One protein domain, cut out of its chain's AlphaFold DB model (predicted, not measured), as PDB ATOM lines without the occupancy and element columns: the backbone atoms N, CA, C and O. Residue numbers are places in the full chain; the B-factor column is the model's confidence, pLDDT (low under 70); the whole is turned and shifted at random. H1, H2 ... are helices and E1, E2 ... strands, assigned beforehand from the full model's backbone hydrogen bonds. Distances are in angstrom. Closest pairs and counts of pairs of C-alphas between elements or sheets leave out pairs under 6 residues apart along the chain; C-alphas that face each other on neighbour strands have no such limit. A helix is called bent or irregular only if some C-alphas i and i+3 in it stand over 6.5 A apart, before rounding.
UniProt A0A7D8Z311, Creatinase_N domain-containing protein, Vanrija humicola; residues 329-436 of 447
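AT A GLANCE: This is residues 329 to 436 of the 447 residues of the protein "Creatinase_N domain-containing protein" of Vanrija humicola (UniProt A0A7D8Z311). A long straight helix, H1, has a shorter helix, H2, packed at a slant on its residues 341 to 352, and a small ribbon of two short strands, E1 and E2, packs on residues 365 to 372 of H2 and stays apart from H1. Much of the rest is loop, and the two ends of the long axis stick out: residues 329 to 336 of H1 at one, and the loop residues 402 to 407 at the other. The printed part has 108 residues with three named helices and two named strands, in the order H1, H2, E1, H3, E2; the sheet, order E1 - E2, is antiparallel, and the class is mostly helix. The whole is only just loose, close to compact, with a radius of gyration of the C-alphas of 15.8 A, and elongated, spanning 56 by 32 by 22 A.

HOW THE PARTS SIT: E1, residues 390 to 393, and E2, residues 432 to 435, are antiparallel neighbours at 171 degrees. N 392 and O 433 are within hydrogen-bond range at 2.8 A, as are N 435 and O 390 at 3.0 A. The closest C-alphas of E1 and H2, residues 365 to 377, are those of Ser 391 and Glu 365, 5.3 A apart. H2 touches H1, residues 329 to 358, and H1 touches it with residues 341 to 352 alone; the closest C-alphas are those of Ala 344 and Phe 375, 5.0 A apart. H1 and H2 form a helical hairpin, running opposite ways at a steep tilt of 45 degrees. H1 is apart from both strands. H3, residues 394 to 397, touches no helix; its closest C-alpha to E2 is that of Ala 397, 5.6 A from that of Val 433. Every O i to N i+4 pair in H2 is within hydrogen-bond range, as are 25 of 26 in H1; H3 is too short for such a pair.

IN THESE COORDINATES: H1 runs 42.5 A from C-alpha 329 at (-1.795, -19.835, -5.838) to C-alpha 358 at (-6.441, -30.272, -46.824). It is neither bent nor irregular, but only just: C-alphas 355 and 358 are 6.1 A apart. H2 measures 18.6 A, E1 and E2 10.1 A each, and H3 5.2 A. E2 ends at C-alpha 435, (-2.176, -12.184, -31.362).

THE WHOLE: The two C-alphas farthest apart are those of Val 329 and Glu 405, at 55.9 A. The printed part has no cut. The links H2 to E1, 12 residues, and H3 to E2, 34 residues, are long. The mean pLDDT of the printed part is 83.8, and residues 398 to 415 and 435 to 436 are under 70.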
ATOM      1  N   VAL A 329      -0.452 -19.463  -5.369       97.81
ATOM      2  CA  VAL A 329      -1.795 -19.835  -5.838       97.81
ATOM      3  C   VAL A 329      -2.128 -19.101  -7.137       97.81
ATOM      4  O   VAL A 329      -2.569 -19.731  -8.099       97.81
ATOM      5  N   GLU A 330      -1.876 -17.793  -7.212       96.19
ATOM      6  CA  GLU A 330      -2.063 -17.008  -8.437       96.19
ATOM      7  C   GLU A 330      -1.168 -17.546  -9.566       96.19
ATOM      8  O   GLU A 330      -1.663 -17.807 -10.663       96.19
ATOM      9  N   ILE A 331       0.125 -17.791  -9.303       96.88
ATOM     10  CA  ILE A 331       1.078 -18.346 -10.283       96.88
ATOM     11  C   ILE A 331       0.601 -19.704 -10.800       96.88
ATOM     12  O   ILE A 331       0.592 -19.942 -12.012       96.88
ATOM     13  N   GLN A 332       0.190 -20.604  -9.906       97.44
ATOM     14  CA  GLN A 332      -0.288 -21.918 -10.316       97.44
ATOM     15  C   GLN A 332      -1.572 -21.814 -11.149       97.44
ATOM     16  O   GLN A 332      -1.731 -22.535 -12.137       97.44
ATOM     17  N   ASN A 333      -2.465 -20.881 -10.817       95.56
ATOM     18  CA  ASN A 333      -3.667 -20.635 -11.606       95.56
ATOM     19  C   ASN A 333      -3.372 -20.009 -12.974       95.56
ATOM     20  O   ASN A 333      -4.031 -20.395 -13.944       95.56
ATOM     21  N   TYR A 334      -2.346 -19.158 -13.100       93.62
ATOM     22  CA  TYR A 334      -1.836 -18.731 -14.407       93.62
ATOM     23  C   TYR A 334      -1.374 -19.940 -15.222       93.62
ATOM     24  O   TYR A 334      -1.871 -20.139 -16.328       93.62
ATOM     25  N   ARG A 335      -0.501 -20.799 -14.678       96.69
ATOM     26  CA  ARG A 335      -0.033 -22.011 -15.384       96.69
ATOM     27  C   ARG A 335      -1.200 -22.868 -15.868       96.69
ATOM     28  O   ARG A 335      -1.240 -23.260 -17.031       96.69
ATOM     29  N   ASN A 336      -2.188 -23.093 -15.005       96.00
ATOM     30  CA  ASN A 336      -3.389 -23.842 -15.357       96.00
ATOM     31  C   ASN A 336      -4.177 -23.160 -16.486       96.00
ATOM     32  O   ASN A 336      -4.627 -23.839 -17.403       96.00
ATOM     33  N   ALA A 337      -4.347 -21.835 -16.456       94.06
ATOM     34  CA  ALA A 337      -5.010 -21.093 -17.528       94.06
ATOM     35  C   ALA A 337      -4.265 -21.202 -18.869       94.06
ATOM     36  O   ALA A 337      -4.898 -21.492 -19.883       94.06
ATOM     37  N   TYR A 338      -2.936 -21.062 -18.863       94.25
ATOM     38  CA  TYR A 338      -2.096 -21.234 -20.054       94.25
ATOM     39  C   TYR A 338      -2.179 -22.652 -20.627       94.25
ATOM     40  O   TYR A 338      -2.267 -22.814 -21.840       94.25
ATOM     41  N   LEU A 339      -2.232 -23.684 -19.779       96.12
ATOM     42  CA  LEU A 339      -2.428 -25.063 -20.238       96.12
ATOM     43  C   LEU A 339      -3.786 -25.263 -20.925       96.12
ATOM     44  O   LEU A 339      -3.863 -25.963 -21.934       96.12
ATOM     45  N   ARG A 340      -4.861 -24.661 -20.394       95.69
ATOM     46  CA  ARG A 340      -6.196 -24.733 -21.011       95.69
ATOM     47  C   ARG A 340      -6.213 -24.066 -22.386       95.69
ATOM     48  O   ARG A 340      -6.668 -24.666 -23.352       95.69
ATOM     49  N   ASP A 341      -5.661 -22.864 -22.501       94.38
ATOM     50  CA  ASP A 341      -5.616 -22.168 -23.793       94.38
ATOM     51  C   ASP A 341      -4.670 -22.807 -24.786       94.38
ATOM     52  O   ASP A 341      -4.980 -22.830 -25.967       94.38
ATOM     53  N   GLY A 342      -3.560 -23.387 -24.321       95.69
ATOM     54  CA  GLY A 342      -2.676 -24.178 -25.167       95.69
ATOM     55  C   GLY A 342      -3.449 -25.280 -25.895       95.69
ATOM     56  O   GLY A 342      -3.254 -25.479 -27.091       95.69
ATOM     57  N   ARG A 343      -4.415 -25.932 -25.228       96.12
ATOM     58  CA  ARG A 343      -5.311 -26.898 -25.890       96.12
ATOM     59  C   ARG A 343      -6.229 -26.245 -26.917       96.12
ATOM     60  O   ARG A 343      -6.387 -26.794 -28.006       96.12
ATOM     61  N   ALA A 344      -6.830 -25.100 -26.591       96.19
ATOM     62  CA  ALA A 344      -7.673 -24.361 -27.529       96.19
ATOM     63  C   ALA A 344      -6.883 -23.922 -28.775       96.19
ATOM     64  O   ALA A 344      -7.367 -24.089 -29.891       96.19
ATOM     65  N   MET A 345      -5.647 -23.453 -28.585       95.38
ATOM     66  CA  MET A 345      -4.716 -23.068 -29.643       95.38
ATOM     67  C   MET A 345      -4.335 -24.253 -30.528       95.38
ATOM     68  O   MET A 345      -4.441 -24.153 -31.744       95.38
ATOM     69  N   VAL A 346      -3.959 -25.400 -29.952       97.44
ATOM     70  CA  VAL A 346      -3.623 -26.606 -30.732       97.44
ATOM     71  C   VAL A 346      -4.824 -27.098 -31.544       97.44
ATOM     72  O   VAL A 346      -4.679 -27.412 -32.724       97.44
ATOM     73  N   ARG A 347      -6.028 -27.117 -30.954       97.88
ATOM     74  CA  ARG A 347      -7.268 -27.456 -31.683       97.88
ATOM     75  C   ARG A 347      -7.543 -26.480 -32.821       97.88
ATOM     76  O   ARG A 347      -7.982 -26.897 -33.888       97.88
ATOM     77  N   TRP A 348      -7.292 -25.197 -32.588       97.25
ATOM     78  CA  TRP A 348      -7.463 -24.162 -33.592       97.25
ATOM     79  C   TRP A 348      -6.455 -24.294 -34.742       97.25
ATOM     80  O   TRP A 348      -6.882 -24.257 -35.892       97.25
ATOM     81  N   PHE A 349      -5.173 -24.554 -34.464       95.88
ATOM     82  CA  PHE A 349      -4.165 -24.828 -35.496       95.88
ATOM     83  C   PHE A 349      -4.510 -26.066 -36.326       95.88
ATOM     84  O   PHE A 349      -4.482 -26.002 -37.550       95.88
ATOM     85  N   ALA A 350      -4.901 -27.167 -35.677       97.88
ATOM     86  CA  ALA A 350      -5.321 -28.380 -36.379       97.88
ATOM     87  C   ALA A 350      -6.555 -28.134 -37.264       97.88
ATOM     88  O   ALA A 350      -6.638 -28.640 -38.378       97.88
ATOM     89  N   TRP A 351      -7.509 -27.331 -36.783       98.00
ATOM     90  CA  TRP A 351      -8.663 -26.922 -37.580       98.00
ATOM     91  C   TRP A 351      -8.261 -26.048 -38.773       98.00
ATOM     92  O   TRP A 351      -8.808 -26.231 -39.857       98.00
ATOM     93  N   LEU A 352      -7.328 -25.112 -38.585       95.56
ATOM     94  CA  LEU A 352      -6.875 -24.217 -39.646       95.56
ATOM     95  C   LEU A 352      -6.151 -24.995 -40.754       95.56
ATOM     96  O   LEU A 352      -6.470 -24.791 -41.919       95.56
ATOM     97  N   ASP A 353      -5.264 -25.926 -40.390       95.62
ATOM     98  CA  ASP A 353      -4.587 -26.842 -41.322       95.62
ATOM     99  C   ASP A 353      -5.593 -27.687 -42.117       95.62
ATOM    100  O   ASP A 353      -5.579 -27.705 -43.346       95.62
ATOM    101  N   GLU A 354      -6.555 -28.306 -41.429       97.81
ATOM    102  CA  GLU A 354      -7.605 -29.093 -42.077       97.81
ATOM    103  C   GLU A 354      -8.407 -28.252 -43.083       97.81
ATOM    104  O   GLU A 354      -8.669 -28.697 -44.199       97.81
ATOM    105  N   LYS A 355      -8.801 -27.027 -42.705       97.62
ATOM    106  CA  LYS A 355      -9.645 -26.179 -43.558       97.62
ATOM    107  C   LYS A 355      -8.884 -25.531 -44.700       97.62
ATOM    108  O   LYS A 355      -9.407 -25.541 -45.808       97.62
ATOM    109  N   LEU A 356      -7.714 -24.960 -44.445       94.81
ATOM    110  CA  LEU A 356      -6.967 -24.220 -45.457       94.81
ATOM    111  C   LEU A 356      -6.145 -25.136 -46.362       94.81
ATOM    112  O   LEU A 356      -6.116 -24.903 -47.563       94.81
ATOM    113  N   VAL A 357      -5.484 -26.157 -45.804       93.81
ATOM    114  CA  VAL A 357      -4.498 -26.967 -46.537       93.81
ATOM    115  C   VAL A 357      -5.136 -28.215 -47.132       93.81
ATOM    116  O   VAL A 357      -4.972 -28.478 -48.316       93.81
ATOM    117  N   LYS A 358      -5.884 -28.993 -46.339       95.69
ATOM    118  CA  LYS A 358      -6.441 -30.272 -46.824       95.69
ATOM    119  C   LYS A 358      -7.747 -30.113 -47.591       95.69
ATOM    120  O   LYS A 358      -7.965 -30.801 -48.581       95.69
ATOM    121  N   GLU A 359      -8.634 -29.247 -47.105       97.00
ATOM    122  CA  GLU A 359      -9.933 -28.980 -47.737       97.00
ATOM    123  C   GLU A 359      -9.903 -27.782 -48.705       97.00
ATOM    124  O   GLU A 359     -10.925 -27.515 -49.339       97.00
ATOM    125  N   GLU A 360      -8.787 -27.044 -48.785       95.25
ATOM    126  CA  GLU A 360      -8.596 -25.863 -49.651       95.25
ATOM    127  C   GLU A 360      -9.720 -24.810 -49.531       95.25
ATOM    128  O   GLU A 360     -10.111 -24.129 -50.487       95.25
ATOM    129  N   LYS A 361     -10.293 -24.660 -48.330       96.19
ATOM    130  CA  LYS A 361     -11.377 -23.708 -48.073       96.19
ATOM    131  C   LYS A 361     -10.845 -22.302 -47.879       96.19
ATOM    132  O   LYS A 361      -9.905 -22.057 -47.134       96.19
ATOM    133  N   LYS A 362     -11.573 -21.341 -48.443       94.88
ATOM    134  CA  LYS A 362     -11.364 -19.914 -48.194       94.88
ATOM    135  C   LYS A 362     -11.966 -19.523 -46.847       94.88
ATOM    136  O   LYS A 362     -13.180 -19.601 -46.665       94.88
ATOM    137  N   ILE A 363     -11.118 -19.093 -45.918       95.75
ATOM    138  CA  ILE A 363     -11.513 -18.629 -44.585       95.75
ATOM    139  C   ILE A 363     -11.088 -17.169 -44.425       95.75
ATOM    140  O   ILE A 363      -9.947 -16.819 -44.710       95.75
ATOM    141  N   GLY A 364     -12.008 -16.320 -43.971       94.94
ATOM    142  CA  GLY A 364     -11.714 -14.929 -43.622       94.94
ATOM    143  C   GLY A 364     -11.020 -14.800 -42.267       94.94
ATOM    144  O   GLY A 364     -11.249 -15.615 -41.368       94.94
ATOM    145  N   GLU A 365     -10.228 -13.746 -42.087       93.75
ATOM    146  CA  GLU A 365      -9.545 -13.440 -40.824       93.75
ATOM    147  C   GLU A 365     -10.514 -13.388 -39.625       93.75
ATOM    148  O   GLU A 365     -10.273 -14.013 -38.589       93.75
ATOM    149  N   TRP A 366     -11.659 -12.707 -39.769       94.38
ATOM    150  CA  TRP A 366     -12.679 -12.644 -38.715       94.38
ATOM    151  C   TRP A 366     -13.179 -14.042 -38.326       94.38
ATOM    152  O   TRP A 366     -13.236 -14.386 -37.144       94.38
ATOM    153  N   ALA A 367     -13.490 -14.879 -39.321       95.62
ATOM    154  CA  ALA A 367     -13.987 -16.230 -39.089       95.62
ATOM    155  C   ALA A 367     -12.949 -17.105 -38.368       95.62
ATOM    156  O   ALA A 367     -13.306 -17.855 -37.458       95.62
ATOM    157  N   ALA A 368     -11.667 -16.985 -38.724       95.12
ATOM    158  CA  ALA A 368     -10.593 -17.703 -38.047       95.12
ATOM    159  C   ALA A 368     -10.473 -17.299 -36.565       95.12
ATOM    160  O   ALA A 368     -10.417 -18.180 -35.700       95.12
ATOM    161  N   GLY A 369     -10.521 -15.998 -36.254       94.19
ATOM    162  CA  GLY A 369     -10.517 -15.494 -34.873       94.19
ATOM    163  C   GLY A 369     -11.734 -15.944 -34.050       94.19
ATOM    164  O   GLY A 369     -11.607 -16.349 -32.888       94.19
ATOM    165  N   GLU A 370     -12.922 -15.966 -34.654       95.06
ATOM    166  CA  GLU A 370     -14.132 -16.468 -33.991       95.06
ATOM    167  C   GLU A 370     -14.065 -17.974 -33.710       95.06
ATOM    168  O   GLU A 370     -14.527 -18.435 -32.661       95.06
ATOM    169  N   VAL A 371     -13.444 -18.761 -34.592       96.75
ATOM    170  CA  VAL A 371     -13.258 -20.198 -34.347       96.75
ATOM    171  C   VAL A 371     -12.279 -20.447 -33.198       96.75
ATOM    172  O   VAL A 371     -12.552 -21.316 -32.366       96.75
ATOM    173  N   LEU A 372     -11.205 -19.659 -33.072       95.69
ATOM    174  CA  LEU A 372     -10.336 -19.712 -31.889       95.69
ATOM    175  C   LEU A 372     -11.132 -19.398 -30.618       95.69
ATOM    176  O   LEU A 372     -11.079 -20.139 -29.634       95.69
ATOM    177  N   THR A 373     -11.945 -18.342 -30.661       95.31
ATOM    178  CA  THR A 373     -12.837 -17.970 -29.553       95.31
ATOM    179  C   THR A 373     -13.799 -19.100 -29.189       95.31
ATOM    180  O   THR A 373     -14.031 -19.357 -28.006       95.31
ATOM    181  N   ARG A 374     -14.330 -19.828 -30.177       97.00
ATOM    182  CA  ARG A 374     -15.185 -20.998 -29.950       97.00
ATOM    183  C   ARG A 374     -14.444 -22.115 -29.218       97.00
ATOM    184  O   ARG A 374     -15.022 -22.694 -28.304       97.00
ATOM    185  N   PHE A 375     -13.195 -22.408 -29.580       97.25
ATOM    186  CA  PHE A 375     -12.396 -23.403 -28.859       97.25
ATOM    187  C   PHE A 375     -12.076 -22.950 -27.433       97.25
ATOM    188  O   PHE A 375     -12.226 -23.741 -26.506       97.25
ATOM    189  N   ARG A 376     -11.749 -21.669 -27.221       95.94
ATOM    190  CA  ARG A 376     -11.551 -21.106 -25.873       95.94
ATOM    191  C   ARG A 376     -12.791 -21.215 -24.994       95.94
ATOM    192  O   ARG A 376     -12.674 -21.562 -23.827       95.94
ATOM    193  N   ARG A 377     -13.981 -20.963 -25.550       96.00
ATOM    194  CA  ARG A 377     -15.266 -21.085 -24.834       96.00
ATOM    195  C   ARG A 377     -15.556 -22.496 -24.320       96.00
ATOM    196  O   ARG A 377     -16.377 -22.635 -23.423       96.00
ATOM    197  N   GLN A 378     -14.926 -23.521 -24.891       96.12
ATOM    198  CA  GLN A 378     -15.070 -24.911 -24.447       96.12
ATOM    199  C   GLN A 378     -14.161 -25.242 -23.259       96.12
ATOM    200  O   GLN A 378     -14.347 -26.276 -22.621       96.12
ATOM    201  N   GLU A 379     -13.163 -24.405 -22.976       95.31
ATOM    202  CA  GLU A 379     -12.244 -24.631 -21.873       95.31
ATOM    203  C   GLU A 379     -12.875 -24.239 -20.531       95.31
ATOM    204  O   GLU A 379     -13.588 -23.240 -20.402       95.31
ATOM    205  N   ASP A 380     -12.567 -25.032 -19.504       93.38
ATOM    206  CA  ASP A 380     -12.984 -24.772 -18.130       93.38
ATOM    207  C   ASP A 380     -12.563 -23.360 -17.680       93.38
ATOM    208  O   ASP A 380     -11.447 -22.906 -17.951       93.38
ATOM    209  N   LYS A 381     -13.454 -22.676 -16.954       90.38
ATOM    210  CA  LYS A 381     -13.246 -21.318 -16.426       90.38
ATOM    211  C   LYS A 381     -13.013 -20.218 -17.481       90.38
ATOM    212  O   LYS A 381     -12.463 -19.171 -17.135       90.38
ATOM    213  N   PHE A 382     -13.445 -20.393 -18.730       92.06
ATOM    214  CA  PHE A 382     -13.476 -19.298 -19.708       92.06
ATOM    215  C   PHE A 382     -14.399 -18.151 -19.252       92.06
ATOM    216  O   PHE A 382     -15.516 -18.391 -18.800       92.06
ATOM    217  N   ALA A 383     -13.963 -16.894 -19.405       87.88
ATOM    218  CA  ALA A 383     -14.779 -15.716 -19.063       87.88
ATOM    219  C   ALA A 383     -14.665 -14.557 -20.055       87.88
ATOM    220  O   ALA A 383     -14.791 -13.387 -19.693       87.88
ATOM    221  N   GLY A 384     -14.437 -14.889 -21.320       90.00
ATOM    222  CA  GLY A 384     -14.283 -13.910 -22.386       90.00
ATOM    223  C   GLY A 384     -12.831 -13.723 -22.800       90.00
ATOM    224  O   GLY A 384     -11.918 -14.358 -22.278       90.00
ATOM    225  N   LEU A 385     -12.641 -12.853 -23.783       90.38
ATOM    226  CA  LEU A 385     -11.328 -12.513 -24.320       90.38
ATOM    227  C   LEU A 385     -10.652 -11.426 -23.465       90.38
ATOM    228  O   LEU A 385     -11.337 -10.701 -22.733       90.38
ATOM    229  N   ALA A 386      -9.321 -11.339 -23.562       86.38
ATOM    230  CA  ALA A 386      -8.502 -10.280 -22.958       86.38
ATOM    231  C   ALA A 386      -8.417  -9.015 -23.826       86.38
ATOM    232  O   ALA A 386      -8.088  -7.955 -23.313       86.38
ATOM    233  N   TYR A 387      -8.733  -9.140 -25.114       84.69
ATOM    234  CA  TYR A 387      -8.841  -8.071 -26.108       84.69
ATOM    235  C   TYR A 387      -9.526  -8.640 -27.372       84.69
ATOM    236  O   TYR A 387      -9.722  -9.862 -27.449       84.69
ATOM    237  N   PRO A 388      -9.935  -7.811 -28.351       86.12
ATOM    238  CA  PRO A 388     -10.470  -8.294 -29.625       86.12
ATOM    239  C   PRO A 388      -9.471  -9.201 -30.354       86.12
ATOM    240  O   PRO A 388      -8.279  -8.919 -30.353       86.12
ATOM    241  N   ASN A 389      -9.929 -10.270 -31.012       87.31
ATOM    242  CA  ASN A 389      -9.012 -11.127 -31.768       87.31
ATOM    243  C   ASN A 389      -8.314 -10.323 -32.868       87.31
ATOM    244  O   ASN A 389      -8.983  -9.740 -33.717       87.31
ATOM    245  N   ILE A 390      -6.987 -10.368 -32.877       87.62
ATOM    246  CA  ILE A 390      -6.167  -9.857 -33.971       87.62
ATOM    247  C   ILE A 390      -5.780 -11.067 -34.803       87.62
ATOM    248  O   ILE A 390      -4.893 -11.827 -34.425       87.62
ATOM    249  N   SER A 391      -6.502 -11.263 -35.898       90.06
ATOM    250  CA  SER A 391      -6.237 -12.282 -36.910       90.06
ATOM    251  C   SER A 391      -5.939 -11.540 -38.197       90.06
ATOM    252  O   SER A 391      -6.828 -10.857 -38.688       90.06
ATOM    253  N   ALA A 392      -4.731 -11.656 -38.730       88.25
ATOM    254  CA  ALA A 392      -4.282 -10.834 -39.842       88.25
ATOM    255  C   ALA A 392      -3.459 -11.647 -40.846       88.25
ATOM    256  O   ALA A 392      -2.646 -12.470 -40.439       88.25
ATOM    257  N   THR A 393      -3.629 -11.396 -42.141       88.12
ATOM    258  CA  THR A 393      -2.874 -12.011 -43.243       88.12
ATOM    259  C   THR A 393      -2.265 -10.924 -44.131       88.12
ATOM    260  O   THR A 393      -2.854  -9.851 -44.314       88.12
ATOM    261  N   GLY A 394      -1.079 -11.174 -44.682       85.62
ATOM    262  CA  GLY A 394      -0.413 -10.280 -45.631       85.62
ATOM    263  C   GLY A 394      -0.313  -8.828 -45.152       85.62
ATOM    264  O   GLY A 394       0.228  -8.548 -44.082       85.62
ATOM    265  N   ALA A 395      -0.860  -7.881 -45.921       81.12
ATOM    266  CA  ALA A 395      -0.779  -6.449 -45.606       81.12
ATOM    267  C   ALA A 395      -1.369  -6.080 -44.230       81.12
ATOM    268  O   ALA A 395      -0.887  -5.146 -43.587       81.12
ATOM    269  N   ASN A 396      -2.376  -6.821 -43.751       80.31
ATOM    270  CA  ASN A 396      -2.947  -6.618 -42.416       80.31
ATOM    271  C   ASN A 396      -1.988  -7.101 -41.315       80.31
ATOM    272  O   ASN A 396      -1.944  -6.527 -40.228       80.31
ATOM    273  N   ALA A 397      -1.188  -8.132 -41.607       75.50
ATOM    274  CA  ALA A 397      -0.145  -8.671 -40.736       75.50
ATOM    275  C   ALA A 397       1.163  -7.854 -40.778       75.50
ATOM    276  O   ALA A 397       2.166  -8.278 -40.208       75.50
ATOM    277  N   GLY A 398       1.162  -6.687 -41.434       66.81
ATOM    278  CA  GLY A 398       2.344  -5.841 -41.600       66.81
ATOM    279  C   GLY A 398       3.266  -6.264 -42.743       66.81
ATOM    280  O   GLY A 398       4.410  -5.816 -42.794       66.81
ATOM    281  N   GLU A 399       2.809  -7.128 -43.655       55.34
ATOM    282  CA  GLU A 399       3.608  -7.510 -44.818       55.34
ATOM    283  C   GLU A 399       3.670  -6.385 -45.864       55.34
ATOM    284  O   GLU A 399       2.661  -5.802 -46.274       55.34
ATOM    285  N   GLN A 400       4.891  -6.115 -46.331       50.84
ATOM    286  CA  GLN A 400       5.205  -5.195 -47.417       50.84
ATOM    287  C   GLN A 400       5.134  -5.940 -48.758       50.84
ATOM    288  O   GLN A 400       6.007  -6.750 -49.062       50.84
ATOM    289  N   LYS A 401       4.155  -5.642 -49.621       40.53
ATOM    290  CA  LYS A 401       4.283  -6.037 -51.033       40.53
ATOM    291  C   LYS A 401       5.327  -5.141 -51.704       40.53
ATOM    292  O   LYS A 401       5.086  -3.955 -51.915       40.53
ATOM    293  N   LEU A 402       6.471  -5.726 -52.065       37.38
ATOM    294  CA  LEU A 402       7.442  -5.175 -53.016       37.38
ATOM    295  C   LEU A 402       6.776  -5.052 -54.396       37.38
ATOM    296  O   LEU A 402       6.904  -5.925 -55.246       37.38
ATOM    297  N   TYR A 403       6.041  -3.969 -54.629       35.16
ATOM    298  CA  TYR A 403       5.720  -3.513 -55.977       35.16
ATOM    299  C   TYR A 403       6.096  -2.037 -56.085       35.16
ATOM    300  O   TYR A 403       5.807  -1.236 -55.200       35.16
ATOM    301  N   HIS A 404       6.844  -1.738 -57.144       37.84
ATOM    302  CA  HIS A 404       7.520  -0.480 -57.430       37.84
ATOM    303  C   HIS A 404       6.742   0.785 -57.002       37.84
ATOM    304  O   HIS A 404       5.590   0.984 -57.371       37.84
ATOM    305  N   GLU A 405       7.444   1.659 -56.269       38.06
ATOM    306  CA  GLU A 405       7.149   3.090 -56.075       38.06
ATOM    307  C   GLU A 405       5.907   3.479 -55.244       38.06
ATOM    308  O   GLU A 405       5.010   4.176 -55.719       38.06
ATOM    309  N   ARG A 406       5.910   3.122 -53.950       40.16
ATOM    310  CA  ARG A 406       5.501   3.984 -52.809       40.16
ATOM    311  C   ARG A 406       5.598   3.188 -51.504       40.16
ATOM    312  O   ARG A 406       4.716   2.402 -51.182       40.16
ATOM    313  N   MET A 407       6.680   3.384 -50.753       35.59
ATOM    314  CA  MET A 407       6.845   2.753 -49.442       35.59
ATOM    315  C   MET A 407       6.124   3.572 -48.371       35.59
ATOM    316  O   MET A 407       6.498   4.711 -48.109       35.59
ATOM    317  N   ALA A 408       5.089   2.992 -47.766       41.59
ATOM    318  CA  ALA A 408       4.561   3.431 -46.482       41.59
ATOM    319  C   ALA A 408       4.873   2.323 -45.471       41.59
ATOM    320  O   ALA A 408       4.409   1.195 -45.646       41.59
ATOM    321  N   ASP A 409       5.671   2.632 -44.449       42.22
ATOM    322  CA  ASP A 409       5.961   1.709 -43.353       42.22
ATOM    323  C   ASP A 409       4.653   1.335 -42.644       42.22
ATOM    324  O   ASP A 409       4.076   2.131 -41.902       42.22
ATOM    325  N   ARG A 410       4.151   0.122 -42.889       49.94
ATOM    326  CA  ARG A 410       3.031  -0.457 -42.141       49.94
ATOM    327  C   ARG A 410       3.575  -1.585 -41.280       49.94
ATOM    328  O   ARG A 410       3.667  -2.721 -41.729       49.94
ATOM    329  N   ALA A 411       3.950  -1.272 -40.041       47.03
ATOM    330  CA  ALA A 411       4.086  -2.309 -39.024       47.03
ATOM    331  C   ALA A 411       2.732  -3.024 -38.856       47.03
ATOM    332  O   ALA A 411       1.684  -2.395 -39.032       47.03
ATOM    333  N   ALA A 412       2.750  -4.315 -38.507       50.28
ATOM    334  CA  ALA A 412       1.539  -5.033 -38.118       50.28
ATOM    335  C   ALA A 412       0.811  -4.197 -37.062       50.28
ATOM    336  O   ALA A 412       1.397  -3.894 -36.022       50.28
ATOM    337  N   ASN A 413      -0.422  -3.769 -37.340       59.41
ATOM    338  CA  ASN A 413      -1.162  -2.957 -36.387       59.41
ATOM    339  C   ASN A 413      -1.521  -3.863 -35.195       59.41
ATOM    340  O   ASN A 413      -2.340  -4.770 -35.368       59.41
ATOM    341  N   PRO A 414      -0.952  -3.639 -33.991       55.75
ATOM    342  CA  PRO A 414      -1.202  -4.488 -32.826       55.75
ATOM    343  C   PRO A 414      -2.644  -4.373 -32.309       55.75
ATOM    344  O   PRO A 414      -2.988  -5.024 -31.334       55.75
ATOM    345  N   HIS A 415      -3.479  -3.560 -32.959       65.62
ATOM    346  CA  HIS A 415      -4.898  -3.366 -32.677       65.62
ATOM    347  C   HIS A 415      -5.781  -3.630 -33.906       65.62
ATOM    348  O   HIS A 415      -6.938  -3.209 -33.941       65.62
ATOM    349  N   TYR A 416      -5.259  -4.312 -34.935       77.62
ATOM    350  CA  TYR A 416      -6.082  -4.767 -36.055       77.62
ATOM    351  C   TYR A 416      -7.071  -5.834 -35.582       77.62
ATOM    352  O   TYR A 416      -6.687  -6.964 -35.304       77.62
ATOM    353  N   ALA A 417      -8.352  -5.487 -35.529       82.12
ATOM    354  CA  ALA A 417      -9.428  -6.425 -35.245       82.12
ATOM    355  C   ALA A 417     -10.306  -6.563 -36.501       82.12
ATOM    356  O   ALA A 417     -11.057  -5.630 -36.807       82.12
ATOM    357  N   PRO A 418     -10.227  -7.680 -37.254       84.06
ATOM    358  CA  PRO A 418     -11.055  -7.873 -38.436       84.06
ATOM    359  C   PRO A 418     -12.535  -7.865 -38.041       84.06
ATOM    360  O   PRO A 418     -12.925  -8.423 -37.014       84.06
ATOM    361  N   ALA A 419     -13.370  -7.249 -38.872       85.06
ATOM    362  CA  ALA A 419     -14.818  -7.235 -38.710       85.06
ATOM    363  C   ALA A 419     -15.466  -8.008 -39.854       85.06
ATOM    364  O   ALA A 419     -15.015  -7.927 -40.993       85.06
ATOM    365  N   ARG A 420     -16.550  -8.729 -39.553       88.50
ATOM    366  CA  ARG A 420     -17.295  -9.502 -40.549       88.50
ATOM    367  C   ARG A 420     -17.749  -8.618 -41.718       88.50
ATOM    368  O   ARG A 420     -18.452  -7.634 -41.506       88.50
ATOM    369  N   GLY A 421     -17.428  -9.037 -42.935       84.94
ATOM    370  CA  GLY A 421     -17.715  -8.331 -44.183       84.94
ATOM    371  C   GLY A 421     -16.656  -7.305 -44.604       84.94
ATOM    372  O   GLY A 421     -16.814  -6.714 -45.667       84.94
ATOM    373  N   ASN A 422     -15.607  -7.085 -43.805       81.44
ATOM    374  CA  ASN A 422     -14.516  -6.146 -44.093       81.44
ATOM    375  C   ASN A 422     -13.129  -6.757 -43.801       81.44
ATOM    376  O   ASN A 422     -12.168  -6.049 -43.502       81.44
ATOM    377  N   GLU A 423     -13.042  -8.085 -43.818       88.12
ATOM    378  CA  GLU A 423     -11.835  -8.863 -43.566       88.12
ATOM    379  C   GLU A 423     -11.188  -9.383 -44.857       88.12
ATOM    380  O   GLU A 423     -11.864  -9.622 -45.863       88.12
ATOM    381  N   SER A 424      -9.879  -9.631 -44.815       90.00
ATOM    382  CA  SER A 424      -9.189 -10.361 -45.876       90.00
ATOM    383  C   SER A 424      -9.457 -11.865 -45.753       90.00
ATOM    384  O   SER A 424      -9.685 -12.406 -44.666       90.00
ATOM    385  N   THR A 425      -9.409 -12.567 -46.884       93.44
ATOM    386  CA  THR A 425      -9.318 -14.035 -46.893       93.44
ATOM    387  C   THR A 425      -7.876 -14.439 -46.612       93.44
ATOM    388  O   THR A 425      -6.974 -13.843 -47.192       93.44
ATOM    389  N   ILE A 426      -7.670 -15.430 -45.742       92.50
ATOM    390  CA  ILE A 426      -6.339 -15.935 -45.389       92.50
ATOM    391  C   ILE A 426      -5.646 -16.473 -46.642       92.50
ATOM    392  O   ILE A 426      -6.221 -17.292 -47.364       92.50
ATOM    393  N   ASP A 427      -4.419 -16.008 -46.867       88.31
ATOM    394  CA  ASP A 427      -3.557 -16.414 -47.974       88.31
ATOM    395  C   ASP A 427      -2.364 -17.203 -47.424       88.31
ATOM    396  O   ASP A 427      -1.583 -16.680 -46.626       88.31
ATOM    397  N   LEU A 428      -2.253 -18.468 -47.845       87.25
ATOM    398  CA  LEU A 428      -1.224 -19.412 -47.401       87.25
ATOM    399  C   LEU A 428       0.193 -18.996 -47.816       87.25
ATOM    400  O   LEU A 428       1.152 -19.428 -47.182       87.25
ATOM    401  N   GLU A 429       0.320 -18.144 -48.835       87.19
ATOM    402  CA  GLU A 429       1.608 -17.642 -49.321       87.19
ATOM    403  C   GLU A 429       2.069 -16.379 -48.578       87.19
ATOM    404  O   GLU A 429       3.149 -15.855 -48.848       87.19
ATOM    405  N   THR A 430       1.261 -15.874 -47.639       83.88
ATOM    406  CA  THR A 430       1.567 -14.664 -46.869       83.88
ATOM    407  C   THR A 430       1.733 -14.968 -45.383       83.88
ATOM    408  O   THR A 430       1.121 -15.908 -44.864       83.88
ATOM    409  N   PRO A 431       2.507 -14.160 -44.637       82.88
ATOM    410  CA  PRO A 431       2.537 -14.230 -43.191       82.88
ATOM    411  C   PRO A 431       1.132 -14.076 -42.612       82.88
ATOM    412  O   PRO A 431       0.384 -13.159 -42.960       82.88
ATOM    413  N   TYR A 432       0.817 -14.957 -41.670       84.31
ATOM    414  CA  TYR A 432      -0.402 -14.899 -40.888       84.31
ATOM    415  C   TYR A 432      -0.058 -14.649 -39.419       84.31
ATOM    416  O   TYR A 432       0.741 -15.363 -38.811       84.31
ATOM    417  N   VAL A 433      -0.670 -13.622 -38.839       83.25
ATOM    418  CA  VAL A 433      -0.469 -13.188 -37.459       83.25
ATOM    419  C   VAL A 433      -1.758 -13.412 -36.678       83.25
ATOM    420  O   VAL A 433      -2.811 -12.884 -37.025       83.25
ATOM    421  N   MET A 434      -1.649 -14.157 -35.578       81.81
ATOM    422  CA  MET A 434      -2.677 -14.230 -34.543       81.81
ATOM    423  C   MET A 434      -2.082 -13.736 -33.228       81.81
ATOM    424  O   MET A 434      -1.230 -14.416 -32.651       81.81
ATOM    425  N   TRP A 435      -2.526 -12.580 -32.730       65.75
ATOM    426  CA  TRP A 435      -2.176 -12.184 -31.362       65.75
ATOM    427  C   TRP A 435      -3.104 -12.854 -30.365       65.75
ATOM    428  O   TRP A 435      -4.330 -12.861 -30.492       65.75
ATOM    429  N   VAL A 436      -2.477 -13.432 -29.349       54.72
ATOM    430  CA  VAL A 436      -3.135 -14.248 -28.346       54.72
ATOM    431  C   VAL A 436      -2.673 -13.813 -26.968       54.72
ATOM    432  O   VAL A 436      -1.513 -13.994 -26.604       54.72
TER     433      VAL A 436